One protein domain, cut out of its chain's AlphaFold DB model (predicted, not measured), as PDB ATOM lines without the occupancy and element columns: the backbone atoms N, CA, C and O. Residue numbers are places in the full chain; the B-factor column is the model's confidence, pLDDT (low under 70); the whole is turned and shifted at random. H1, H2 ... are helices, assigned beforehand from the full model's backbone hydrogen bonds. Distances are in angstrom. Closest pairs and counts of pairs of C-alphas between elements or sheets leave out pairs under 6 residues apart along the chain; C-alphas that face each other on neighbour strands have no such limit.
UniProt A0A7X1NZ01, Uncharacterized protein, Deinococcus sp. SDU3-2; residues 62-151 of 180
ATOM      1  N   GLN A  62     217.807 110.029 194.526       86.75
ATOM      2  CA  GLN A  62     217.897 111.399 195.036       86.75
ATOM      3  C   GLN A  62     218.673 111.459 196.358       86.75
ATOM      4  O   GLN A  62     219.572 112.288 196.500       86.75
ATOM      5  N   ALA A  63     218.396 110.544 197.288       86.69
ATOM      6  CA  ALA A  63     219.096 110.423 198.561       86.69
ATOM      7  C   ALA A  63     220.579 110.092 198.344       86.69
ATOM      8  O   ALA A  63     221.454 110.763 198.896       86.69
ATOM      9  N   ARG A  64     220.894 109.128 197.464       90.81
ATOM     10  CA  ARG A  64     222.288 108.801 197.105       90.81
ATOM     11  C   ARG A  64     223.028 110.017 196.540       90.81
ATOM     12  O   ARG A  64     224.154 110.304 196.952       90.81
ATOM     13  N   ALA A  65     222.402 110.755 195.622       88.75
ATOM     14  CA  ALA A  65     222.983 111.964 195.038       88.75
ATOM     15  C   ALA A  65     223.174 113.078 196.081       88.75
ATOM     16  O   ALA A  65     224.224 113.728 196.109       88.75
ATOM     17  N   TYR A  66     222.193 113.269 196.966       91.00
ATOM     18  CA  TYR A  66     222.263 114.221 198.070       91.00
ATOM     19  C   TYR A  66     223.451 113.925 198.990       91.00
ATOM     20  O   TYR A  66     224.273 114.815 199.216       91.00
ATOM     21  N   TYR A  67     223.606 112.680 199.453       91.38
ATOM     22  CA  TYR A  67     224.704 112.312 200.348       91.38
ATOM     23  C   TYR A  67     226.070 112.432 199.678       91.38
ATOM     24  O   TYR A  67     226.992 112.977 200.282       91.38
ATOM     25  N   ARG A  68     226.206 112.037 198.404       91.94
ATOM     26  CA  ARG A  68     227.448 112.271 197.642       91.94
ATOM     27  C   ARG A  68     227.800 113.754 197.578       91.94
ATOM     28  O   ARG A  68     228.938 114.137 197.846       91.94
ATOM     29  N   LYS A  69     226.820 114.606 197.277       89.38
ATOM     30  CA  LYS A  69     227.007 116.060 197.239       89.38
ATOM     31  C   LYS A  69     227.358 116.625 198.617       89.38
ATOM     32  O   LYS A  69     228.196 117.521 198.701       89.38
ATOM     33  N   HIS A  70     226.743 116.114 199.680       88.56
ATOM     34  CA  HIS A  70     227.035 116.512 201.053       88.56
ATOM     35  C   HIS A  70     228.471 116.142 201.451       88.56
ATOM     36  O   HIS A  70     229.207 117.015 201.897       88.56
ATOM     37  N   ILE A  71     228.906 114.904 201.185       90.69
ATOM     38  CA  ILE A  71     230.288 114.433 201.395       90.69
ATOM     39  C   ILE A  71     231.281 115.319 200.641       90.69
ATOM     40  O   ILE A  71     232.234 115.827 201.229       90.69
ATOM     41  N   ALA A  72     231.042 115.554 199.348       88.81
ATOM     42  CA  ALA A  72     231.924 116.381 198.532       88.81
ATOM     43  C   ALA A  72     232.052 117.803 199.095       88.81
ATOM     44  O   ALA A  72     233.156 118.339 199.172       88.81
ATOM     45  N   ARG A  73     230.941 118.405 199.533       85.12
ATOM     46  CA  ARG A  73     230.926 119.739 200.150       85.12
ATOM     47  C   ARG A  73     231.643 119.773 201.495       85.12
ATOM     48  O   ARG A  73     232.409 120.704 201.722       85.12
ATOM     49  N   ALA A  74     231.406 118.777 202.344       87.12
ATOM     50  CA  ALA A  74     232.018 118.675 203.665       87.12
ATOM     51  C   ALA A  74     233.546 118.591 203.569       87.12
ATOM     52  O   ALA A  74     234.254 119.292 204.285       87.12
ATOM     53  N   VAL A  75     234.054 117.785 202.631       85.25
ATOM     54  CA  VAL A  75     235.496 117.570 202.458       85.25
ATOM     55  C   VAL A  75     236.163 118.716 201.705       85.25
ATOM     56  O   VAL A  75     237.183 119.229 202.142       85.25
ATOM     57  N   THR A  76     235.603 119.143 200.573       81.31
ATOM     58  CA  THR A  76     236.282 120.110 199.694       81.31
ATOM     59  C   THR A  76     236.002 121.569 200.046       81.31
ATOM     60  O   THR A  76     236.626 122.462 199.476       81.31
ATOM     61  N   GLY A  77     235.004 121.855 200.893       70.38
ATOM     62  CA  GLY A  77     234.501 123.215 201.138       70.38
ATOM     63  C   GLY A  77     233.866 123.893 199.908       70.38
ATOM     64  O   GLY A  77     233.296 124.985 200.014       70.38
ATOM     65  N   ARG A  78     233.906 123.255 198.725       63.78
ATOM     66  CA  ARG A  78     233.339 123.771 197.475       63.78
ATOM     67  C   ARG A  78     231.830 123.552 197.477       63.78
ATOM     68  O   ARG A  78     231.305 122.514 197.085       63.78
ATOM     69  N   GLY A  79     231.114 124.565 197.952       50.16
ATOM     70  CA  GLY A  79     229.651 124.565 197.986       50.16
ATOM     71  C   GLY A  79     229.001 125.852 198.480       50.16
ATOM     72  O   GLY A  79     227.791 125.998 198.325       50.16
ATOM     73  N   GLY A  80     229.768 126.786 199.048       42.97
ATOM     74  CA  GLY A  80     229.242 128.087 199.437       42.97
ATOM     75  C   GLY A  80     229.376 129.116 198.322       42.97
ATOM     76  O   GLY A  80     230.484 129.444 197.909       42.97
ATOM     77  N   ARG A  81     228.243 129.651 197.869       44.03
ATOM     78  CA  ARG A  81     228.190 130.908 197.118       44.03
ATOM     79  C   ARG A  81     228.434 132.048 198.110       44.03
ATOM     80  O   ARG A  81     227.729 132.122 199.112       44.03
ATOM     81  N   GLN A  82     229.391 132.931 197.843       44.97
ATOM     82  CA  GLN A  82     229.389 134.262 198.448       44.97
ATOM     83  C   GLN A  82     228.824 135.213 197.390       44.97
ATOM     84  O   GLN A  82     229.501 135.569 196.431       44.97
ATOM     85  N   LEU A  83     227.530 135.518 197.499       49.91
ATOM     86  CA  LEU A  83     226.897 136.566 196.707       49.91
ATOM     87  C   LEU A  83     226.979 137.841 197.541       49.91
ATOM     88  O   LEU A  83     226.360 137.919 198.598       49.91
ATOM     89  N   HIS A  84     227.752 138.820 197.083       47.09
ATOM     90  CA  HIS A  84     227.645 140.177 197.600       47.09
ATOM     91  C   HIS A  84     226.603 140.908 196.753       47.09
ATOM     92  O   HIS A  84     226.804 141.120 195.558       47.09
ATOM     93  N   ALA A  85     225.469 141.244 197.364       48.91
ATOM     94  CA  ALA A  85     224.541 142.212 196.799       48.91
ATOM     95  C   ALA A  85     225.048 143.609 197.173       48.91
ATOM     96  O   ALA A  85     225.295 143.890 198.346       48.91
ATOM     97  N   ASN A  86     225.235 144.482 196.187       55.03
ATOM     98  CA  ASN A  86     225.406 145.907 196.462       55.03
ATOM     99  C   ASN A  86     224.037 146.537 196.814       55.03
ATOM    100  O   ASN A  86     222.992 145.935 196.565       55.03
ATOM    101  N   LYS A  87     224.023 147.752 197.393       51.59
ATOM    102  CA  LYS A  87     222.798 148.469 197.839       51.59
ATOM    103  C   LYS A  87     221.718 148.658 196.749       51.59
ATOM    104  O   LYS A  87     220.608 149.048 197.078       51.59
ATOM    105  N   ALA A  88     222.026 148.367 195.482       59.44
ATOM    106  CA  ALA A  88     221.123 148.456 194.333       59.44
ATOM    107  C   ALA A  88     220.597 147.087 193.836       59.44
ATOM    108  O   ALA A  88     220.011 147.013 192.760       59.44
ATOM    109  N   GLY A  89     220.841 145.988 194.562       53.94
ATOM    110  CA  GLY A  89     220.334 144.655 194.204       53.94
ATOM    111  C   GLY A  89     221.044 143.972 193.025       53.94
ATOM    112  O   GLY A  89     220.638 142.887 192.613       53.94
ATOM    113  N   LYS A  90     222.127 144.551 192.484       51.03
ATOM    114  CA  LYS A  90     222.935 143.907 191.440       51.03
ATOM    115  C   LYS A  90     223.908 142.913 192.071       51.03
ATOM    116  O   LYS A  90     224.741 143.259 192.908       51.03
ATOM    117  N   ILE A  91     223.826 141.662 191.627       57.44
ATOM    118  CA  ILE A  91     224.796 140.627 191.975       57.44
ATOM    119  C   ILE A  91     226.088 140.921 191.208       57.44
ATOM    120  O   ILE A  91     226.194 140.629 190.020       57.44
ATOM    121  N   THR A  92     227.084 141.479 191.888       54.66
ATOM    122  CA  THR A  92     228.457 141.563 191.376       54.66
ATOM    123  C   THR A  92     229.357 140.747 192.289       54.66
ATOM    124  O   THR A  92     229.598 141.126 193.431       54.66
ATOM    125  N   GLY A  93     229.838 139.602 191.803       47.78
ATOM    126  CA  GLY A  93     230.691 138.711 192.583       47.78
ATOM    127  C   GLY A  93     231.627 137.891 191.703       47.78
ATOM    128  O   GLY A  93     231.189 137.208 190.782       47.78
ATOM    129  N   LYS A  94     232.924 137.942 192.015       47.31
ATOM    130  CA  LYS A  94     233.923 136.988 191.520       47.31
ATOM    131  C   LYS A  94     233.698 135.663 192.257       47.31
ATOM    132  O   LYS A  94     233.448 135.681 193.462       47.31
ATOM    133  N   VAL A  95     233.777 134.519 191.571       48.97
ATOM    134  CA  VAL A  95     233.704 133.201 192.227       48.97
ATOM    135  C   VAL A  95     234.961 133.023 193.080       48.97
ATOM    136  O   VAL A  95     235.987 132.549 192.605       48.97
ATOM    137  N   VAL A  96     234.907 133.445 194.342       45.56
ATOM    138  CA  VAL A  96     235.949 133.125 195.317       45.56
ATOM    139  C   VAL A  96     235.647 131.719 195.811       45.56
ATOM    140  O   VAL A  96     234.617 131.484 196.446       45.56
ATOM    141  N   ALA A  97     236.508 130.756 195.477       49.34
ATOM    142  CA  ALA A  97     236.430 129.434 196.076       49.34
ATOM    143  C   ALA A  97     236.476 129.617 197.599       49.34
ATOM    144  O   ALA A  97     237.452 130.162 198.120       49.34
ATOM    145  N   ARG A  98     235.420 129.208 198.321       53.00
ATOM    146  CA  ARG A  98     235.509 129.121 199.782       53.00
ATOM    147  C   ARG A  98     236.752 128.293 200.099       53.00
ATOM    148  O   ARG A  98     236.924 127.219 199.518       53.00
ATOM    149  N   ARG A  99     237.623 128.831 200.960       57.94
ATOM    150  CA  ARG A  99     238.790 128.102 201.468       57.94
ATOM    151  C   ARG A  99     238.299 126.730 201.932       57.94
ATOM    152  O   ARG A  99     237.246 126.656 202.572       57.94
ATOM    153  N   GLN A 100     239.005 125.674 201.526       64.19
ATOM    154  CA  GLN A 100     238.716 124.308 201.962       64.19
ATOM    155  C   GLN A 100     238.507 124.310 203.482       64.19
ATOM    156  O   GLN A 100     239.179 125.058 204.199       64.19
ATOM    157  N   HIS A 101     237.531 123.539 203.970       67.00
ATOM    158  CA  HIS A 101     237.354 123.417 205.413       67.00
ATOM    159  C   HIS A 101     238.646 122.862 206.024       67.00
ATOM    160  O   HIS A 101     239.253 121.983 205.415       67.00
ATOM    161  N   PRO A 102     239.065 123.334 207.213       79.06
ATOM    162  CA  PRO A 102     240.160 122.695 207.924       79.06
ATOM    163  C   PRO A 102     239.880 121.190 208.069       79.06
ATOM    164  O   PRO A 102     238.727 120.829 208.349       79.06
ATOM    165  N   PRO A 103     240.891 120.315 207.929       83.00
ATOM    166  CA  PRO A 103     240.689 118.867 207.939       83.00
ATOM    167  C   PRO A 103     239.924 118.366 209.171       83.00
ATOM    168  O   PRO A 103     239.015 117.545 209.054       83.00
ATOM    169  N   LEU A 104     240.178 118.949 210.348       86.50
ATOM    170  CA  LEU A 104     239.458 118.634 211.587       86.50
ATOM    171  C   LEU A 104     237.935 118.864 211.480       86.50
ATOM    172  O   LEU A 104     237.134 118.059 211.965       86.50
ATOM    173  N   VAL A 105     237.518 119.944 210.812       85.62
ATOM    174  CA  VAL A 105     236.099 120.281 210.615       85.62
ATOM    175  C   VAL A 105     235.463 119.312 209.620       85.62
ATOM    176  O   VAL A 105     234.391 118.771 209.895       85.62
ATOM    177  N   ALA A 106     236.142 119.044 208.501       86.88
ATOM    178  CA  ALA A 106     235.688 118.081 207.501       86.88
ATOM    179  C   ALA A 106     235.543 116.668 208.101       86.88
ATOM    180  O   ALA A 106     234.528 116.001 207.890       86.88
ATOM    181  N   ARG A 107     236.515 116.240 208.918       90.56
ATOM    182  CA  ARG A 107     236.489 114.977 209.673       90.56
ATOM    183  C   ARG A 107     235.261 114.898 210.571       90.56
ATOM    184  O   ARG A 107     234.517 113.926 210.498       90.56
ATOM    185  N   THR A 108     235.024 115.931 211.376       89.81
ATOM    186  CA  THR A 108     233.882 115.973 212.302       89.81
ATOM    187  C   THR A 108     232.549 115.854 211.556       89.81
ATOM    188  O   THR A 108     231.658 115.126 211.991       89.81
ATOM    189  N   GLN A 109     232.409 116.522 210.407       89.00
ATOM    190  CA  GLN A 109     231.201 116.428 209.581       89.00
ATOM    191  C   GLN A 109     231.007 115.029 208.988       89.00
ATOM    192  O   GLN A 109     229.895 114.505 209.026       89.00
ATOM    193  N   LEU A 110     232.074 114.401 208.485       90.12
ATOM    194  CA  LEU A 110     232.001 113.034 207.966       90.12
ATOM    195  C   LEU A 110     231.654 112.012 209.051       90.12
ATOM    196  O   LEU A 110     230.878 111.102 208.782       90.12
ATOM    197  N   LEU A 111     232.180 112.171 210.267       90.31
ATOM    198  CA  LEU A 111     231.855 111.287 211.388       90.31
ATOM    199  C   LEU A 111     230.386 111.412 211.802       90.31
ATOM    200  O   LEU A 111     229.718 110.395 211.949       90.31
ATOM    201  N   ARG A 112     229.856 112.639 211.902       88.75
ATOM    202  CA  ARG A 112     228.423 112.872 212.171       88.75
ATOM    203  C   ARG A 112     227.528 112.299 211.077       88.75
ATOM    204  O   ARG A 112     226.466 111.763 211.371       88.75
ATOM    205  N   LEU A 113     227.951 112.404 209.815       88.12
ATOM    206  CA  LEU A 113     227.235 111.783 208.707       88.12
ATOM    207  C   LEU A 113     227.263 110.255 208.815       88.12
ATOM    208  O   LEU A 113     226.229 109.625 208.630       88.12
ATOM    209  N   GLY A 114     228.426 109.669 209.106       86.25
ATOM    210  CA  GLY A 114     228.565 108.228 209.297       86.25
ATOM    211  C   GLY A 114     227.673 107.713 210.426       86.25
ATOM    212  O   GLY A 114     226.988 106.715 210.234       86.25
ATOM    213  N   ASP A 115     227.613 108.439 211.543       84.50
ATOM    214  CA  ASP A 115     226.736 108.134 212.678       84.50
ATOM    215  C   ASP A 115     225.252 108.241 212.298       84.50
ATOM    216  O   ASP A 115     224.465 107.325 212.509       84.50
ATOM    217  N   HIS A 116     224.848 109.307 211.606       83.88
ATOM    218  CA  HIS A 116     223.489 109.405 211.071       83.88
ATOM    219  C   HIS A 116     223.139 108.220 210.149       83.88
ATOM    220  O   HIS A 116     222.044 107.663 210.230       83.88
ATOM    221  N   LEU A 117     224.075 107.814 209.286       81.00
ATOM    222  CA  LEU A 117     223.867 106.727 208.335       81.00
ATOM    223  C   LEU A 117     223.924 105.330 208.979       81.00
ATOM    224  O   LEU A 117     223.362 104.395 208.408       81.00
ATOM    225  N   SER A 118     224.533 105.161 210.158       74.19
ATOM    226  CA  SER A 118     224.513 103.888 210.895       74.19
ATOM    227  C   SER A 118     223.168 103.579 211.548       74.19
ATOM    228  O   SER A 118     222.885 102.412 211.799       74.19
ATOM    229  N   HIS A 119     222.315 104.587 211.753       70.38
ATOM    230  CA  HIS A 119     220.959 104.414 212.287       70.38
ATOM    231  C   HIS A 119     219.942 103.936 211.243       70.38
ATOM    232  O   HIS A 119     218.787 103.662 211.572       70.38
ATOM    233  N   TYR A 120     220.336 103.845 209.971       67.44
ATOM    234  CA  TYR A 120     219.444 103.346 208.938       67.44
ATOM    235  C   TYR A 120     219.077 101.874 209.185       67.44
ATOM    236  O   TYR A 120     219.927 101.089 209.616       67.44
ATOM    237  N   PRO A 121     217.827 101.469 208.885       59.50
ATOM    238  CA  PRO A 121     217.366 100.109 209.121       59.50
ATOM    239  C   PRO A 121     218.283  99.100 208.429       59.50
ATOM    240  O   PRO A 121     218.764  99.335 207.317       59.50
ATOM    241  N   GLY A 122     218.504  97.958 209.087       62.28
ATOM    242  CA  GLY A 122     219.418  96.888 208.671       62.28
ATOM    243  C   GLY A 122     219.020  96.140 207.392       62.28
ATOM    244  O   GLY A 122     219.250  94.938 207.288       62.28
ATOM    245  N   PHE A 123     218.431  96.807 206.401       71.31
ATOM    246  CA  PHE A 123     218.186  96.249 205.078       71.31
ATOM    247  C   PHE A 123     219.506  96.083 204.317       71.31
ATOM    248  O   PHE A 123     220.416  96.913 204.393       71.31
ATOM    249  N   SER A 124     219.646  94.977 203.580       69.69
ATOM    250  CA  SER A 124     220.878  94.676 202.836       69.69
ATOM    251  C   SER A 124     221.207  95.737 201.784       69.69
ATOM    252  O   SER A 124     222.373  96.094 201.632       69.69
ATOM    253  N   GLY A 125     220.192  96.265 201.094       75.25
ATOM    254  CA  GLY A 125     220.365  97.261 200.045       75.25
ATOM    255  C   GLY A 125     220.834  98.610 200.585       75.25
ATOM    256  O   GLY A 125     221.824  99.148 200.094       75.25
ATOM    257  N   VAL A 126     220.185  99.122 201.634       80.44
ATOM    258  CA  VAL A 126     220.591 100.370 202.299       80.44
ATOM    259  C   VAL A 126     222.032 100.277 202.794       80.44
ATOM    260  O   VAL A 126     222.824 101.177 202.539       80.44
ATOM    261  N   ARG A 127     222.427  99.159 203.417       78.56
ATOM    262  CA  ARG A 127     223.810  98.967 203.884       78.56
ATOM    263  C   ARG A 127     224.834  98.981 202.752       78.56
ATOM    264  O   ARG A 127     225.899  99.570 202.919       78.56
ATOM    265  N   LYS A 128     224.511  98.382 201.600       82.25
ATOM    266  CA  LYS A 128     225.361  98.472 200.402       82.25
ATOM    267  C   LYS A 128     225.531  99.928 199.963       82.25
ATOM    268  O   LYS A 128     226.656 100.356 199.739       82.25
ATOM    269  N   ASP A 129     224.442 100.694 199.901       87.38
ATOM    270  CA  ASP A 129     224.503 102.106 199.507       87.38
ATOM    271  C   ASP A 129     225.318 102.949 200.495       87.38
ATOM    272  O   ASP A 129     226.102 103.802 200.077       87.38
ATOM    273  N   VAL A 130     225.182 102.700 201.799       85.56
ATOM    274  CA  VAL A 130     225.976 103.398 202.817       85.56
ATOM    275  C   VAL A 130     227.458 103.022 202.722       85.56
ATOM    276  O   VAL A 130     228.312 103.904 202.808       85.56
ATOM    277  N   PHE A 131     227.785 101.755 202.457       86.00
ATOM    278  CA  PHE A 131     229.163 101.340 202.189       86.00
ATOM    279  C   PHE A 131     229.738 102.028 200.941       86.00
ATOM    280  O   PHE A 131     230.863 102.530 200.968       86.00
ATOM    281  N   ASP A 132     228.960 102.134 199.863       89.00
ATOM    282  CA  ASP A 132     229.382 102.842 198.651       89.00
ATOM    283  C   ASP A 132     229.626 104.343 198.928       89.00
ATOM    284  O   ASP A 132     230.562 104.939 198.385       89.00
ATOM    285  N   LEU A 133     228.827 104.962 199.808       90.44
ATOM    286  CA  LEU A 133     229.036 106.337 200.284       90.44
ATOM    287  C   LEU A 133     230.297 106.466 201.149       90.44
ATOM    288  O   LEU A 133     231.047 107.432 200.983       90.44
ATOM    289  N   TYR A 134     230.570 105.488 202.015       89.62
ATOM    290  CA  TYR A 134     231.815 105.410 202.774       89.62
ATOM    291  C   TYR A 134     233.019 105.366 201.830       89.62
ATOM    292  O   TYR A 134     233.869 106.255 201.896       89.62
ATOM    293  N   VAL A 135     233.058 104.426 200.880       89.94
ATOM    294  CA  VAL A 135     234.142 104.315 199.886       89.94
ATOM    295  C   VAL A 135     234.307 105.614 199.091       89.94
ATOM    296  O   VAL A 135     235.432 106.067 198.855       89.94
ATOM    297  N   TYR A 136     233.200 106.253 198.704       91.69
ATOM    298  CA  TYR A 136     233.235 107.554 198.039       91.69
ATOM    299  C   TYR A 136     233.878 108.633 198.925       91.69
ATOM    300  O   TYR A 136     234.754 109.360 198.455       91.69
ATOM    301  N   SER A 137     233.516 108.707 200.210       90.88
ATOM    302  CA  SER A 137     234.114 109.656 201.159       90.88
ATOM    303  C   SER A 137     235.624 109.472 201.311       90.88
ATOM    304  O   SER A 137     236.357 110.459 201.290       90.88
ATOM    305  N   GLN A 138     236.102 108.223 201.365       90.88
ATOM    306  CA  GLN A 138     237.528 107.902 201.452       90.88
ATOM    307  C   GLN A 138     238.282 108.422 200.224       90.88
ATOM    308  O   GLN A 138     239.366 108.993 200.339       90.88
ATOM    309  N   ARG A 139     237.686 108.261 199.035       90.88
ATOM    310  CA  ARG A 139     238.259 108.734 197.770       90.88
ATOM    311  C   ARG A 139     238.374 110.255 197.730       90.88
ATOM    312  O   ARG A 139     239.443 110.768 197.419       90.88
ATOM    313  N   VAL A 140     237.293 110.963 198.066       89.44
ATOM    314  CA  VAL A 140     237.272 112.436 198.084       89.44
ATOM    315  C   VAL A 140     238.216 112.988 199.156       89.44
ATOM    316  O   VAL A 140     238.858 114.015 198.942       89.44
ATOM    317  N   TRP A 141     238.333 112.305 200.297       89.88
ATOM    318  CA  TRP A 141     239.289 112.672 201.338       89.88
ATOM    319  C   TRP A 141     240.724 112.592 200.832       89.88
ATOM    320  O   TRP A 141     241.414 113.603 200.850       89.88
ATOM    321  N   ARG A 142     241.150 111.433 200.315       89.62
ATOM    322  CA  ARG A 142     242.527 111.228 199.832       89.62
ATOM    323  C   ARG A 142     242.925 112.213 198.732       89.62
ATOM    324  O   ARG A 142     244.082 112.601 198.666       89.62
ATOM    325  N   SER A 143     241.981 112.643 197.891       86.88
ATOM    326  CA  SER A 143     242.257 113.660 196.868       86.88
ATOM    327  C   SER A 143     242.360 115.088 197.415       86.88
ATOM    328  O   SER A 143     242.902 115.951 196.735       86.88
ATOM    329  N   THR A 144     241.781 115.367 198.585       84.69
ATOM    330  CA  THR A 144     241.689 116.729 199.149       84.69
ATOM    331  C   THR A 144     242.683 116.957 200.286       84.69
ATOM    332  O   THR A 144     243.224 118.049 200.405       84.69
ATOM    333  N   HIS A 145     242.937 115.929 201.096       85.00
ATOM    334  CA  HIS A 145     243.831 115.936 202.253       85.00
ATOM    335  C   HIS A 145     244.792 114.734 202.147       85.00
ATOM    336  O   HIS A 145     244.618 113.754 202.871       85.00
ATOM    337  N   PRO A 146     245.754 114.748 201.202       84.88
ATOM    338  CA  PRO A 146     246.624 113.597 200.939       84.88
ATOM    339  C   PRO A 146     247.529 113.240 202.127       84.88
ATOM    340  O   PRO A 146     247.845 112.068 202.314       84.88
ATOM    341  N   ASP A 147     247.882 114.230 202.949       88.62
ATOM    342  CA  ASP A 147     248.790 114.066 204.089       88.62
ATOM    343  C   ASP A 147     248.088 113.542 205.354       88.62
ATOM    344  O   ASP A 147     248.745 113.191 206.333       88.62
ATOM    345  N   GLU A 148     246.751 113.469 205.355       86.69
ATOM    346  CA  GLU A 148     245.975 113.009 206.506       86.69
ATOM    347  C   GLU A 148     245.251 111.687 206.242       86.69
ATOM    348  O   GLU A 148     244.580 111.528 205.214       86.69
ATOM    349  N   PRO A 149     245.253 110.751 207.211       89.81
ATOM    350  CA  PRO A 149     244.489 109.525 207.076       89.81
ATOM    351  C   PRO A 149     242.985 109.839 207.053       89.81
ATOM    352  O   PRO A 149     242.499 110.618 207.883       89.81
ATOM    353  N   PRO A 150     242.214 109.218 206.147       87.31
ATOM    354  CA  PRO A 150     240.783 109.452 206.061       87.31
ATOM    355  C   PRO A 150     240.049 108.987 207.326       87.31
ATOM    356  O   PRO A 150     240.466 108.026 207.976       87.31
ATOM    357  N   PRO A 151     238.939 109.648 207.699       87.56
ATOM    358  CA  PRO A 151     238.184 109.266 208.882       87.56
ATOM    359  C   PRO A 151     237.530 107.897 208.700       87.56
ATOM    360  O   PRO A 151     236.866 107.640 207.692       87.56
TER     361      PRO A 151
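Overview. This is residues 62 to 151 of the 180 residues of an uncharacterized protein of Deinococcus sp. SDU3-2 (UniProt A0A7X1NZ01). Three helices stand side by side as a small up-and-down bundle, their centres making a triangle, and between H1 and H2 a long loop, residues 77 to 102, reaches far out from one end of the bundle and folds back. The arm makes much of the length, while residues 145 to 151 turn back at the end of H3. The printed part has 90 residues, with H1, H2 and H3 in that order and no named strand; its class is all helix. It is loose, with a radius of gyration of the C-alphas of 16.2 A, and flat, spanning 54 by 32 by 17 A.

Along the chain. H1, residues 62 to 76, begins at C-alpha 62 at (217.897, 111.399, 195.036) and is 20.9 A long from first to last C-alpha. H2, residues 103 to 118, is 22.2 A long and begins at C-alpha 103 at (240.689, 118.867, 207.939). H3, residues 124 to 144, is the longest at 30.5 A and ends at C-alpha 144 at (241.689, 116.729, 199.149).

Arrangement. H1, H2 and H3 form a bundle, up and down, each helix running against the one before it. H1 and H2, a helical hairpin, touch at a shallow tilt of 22 degrees, opposite ways, through residues 71 to 75 and 103 to 110 alone; their closest C-alphas, of Val 75 and Ala 106, are 5.1 A apart. H1 and H3 touch at a shallow tilt of 24 degrees, the same way, with the C-alphas of Ile 71 and Ser 137 closest at 6.1 A. H2 and H3, also a helical hairpin, only just touch, with 3 pairs of C-alphas within 8 A, through residues 110 to 117 and 130 to 137 alone; the closest, of Leu 117 and Val 130, are 6.8 A apart. Their tilt is shallow at 5 degrees, opposite ways. In H1, H2 and H3 every O i to N i+4 pair is within hydrogen-bond range.

Size, cuts and confidence. The C-alphas farthest apart, of Ala 88 and Ser 124, are 54.4 A apart. The printed part has no cut; the link from H1 to H2 is long, that from H2 to H3 tight. The mean pLDDT of the printed part is 76.2, and residues 78 to 101, 120 to 122 and 124 are under 70.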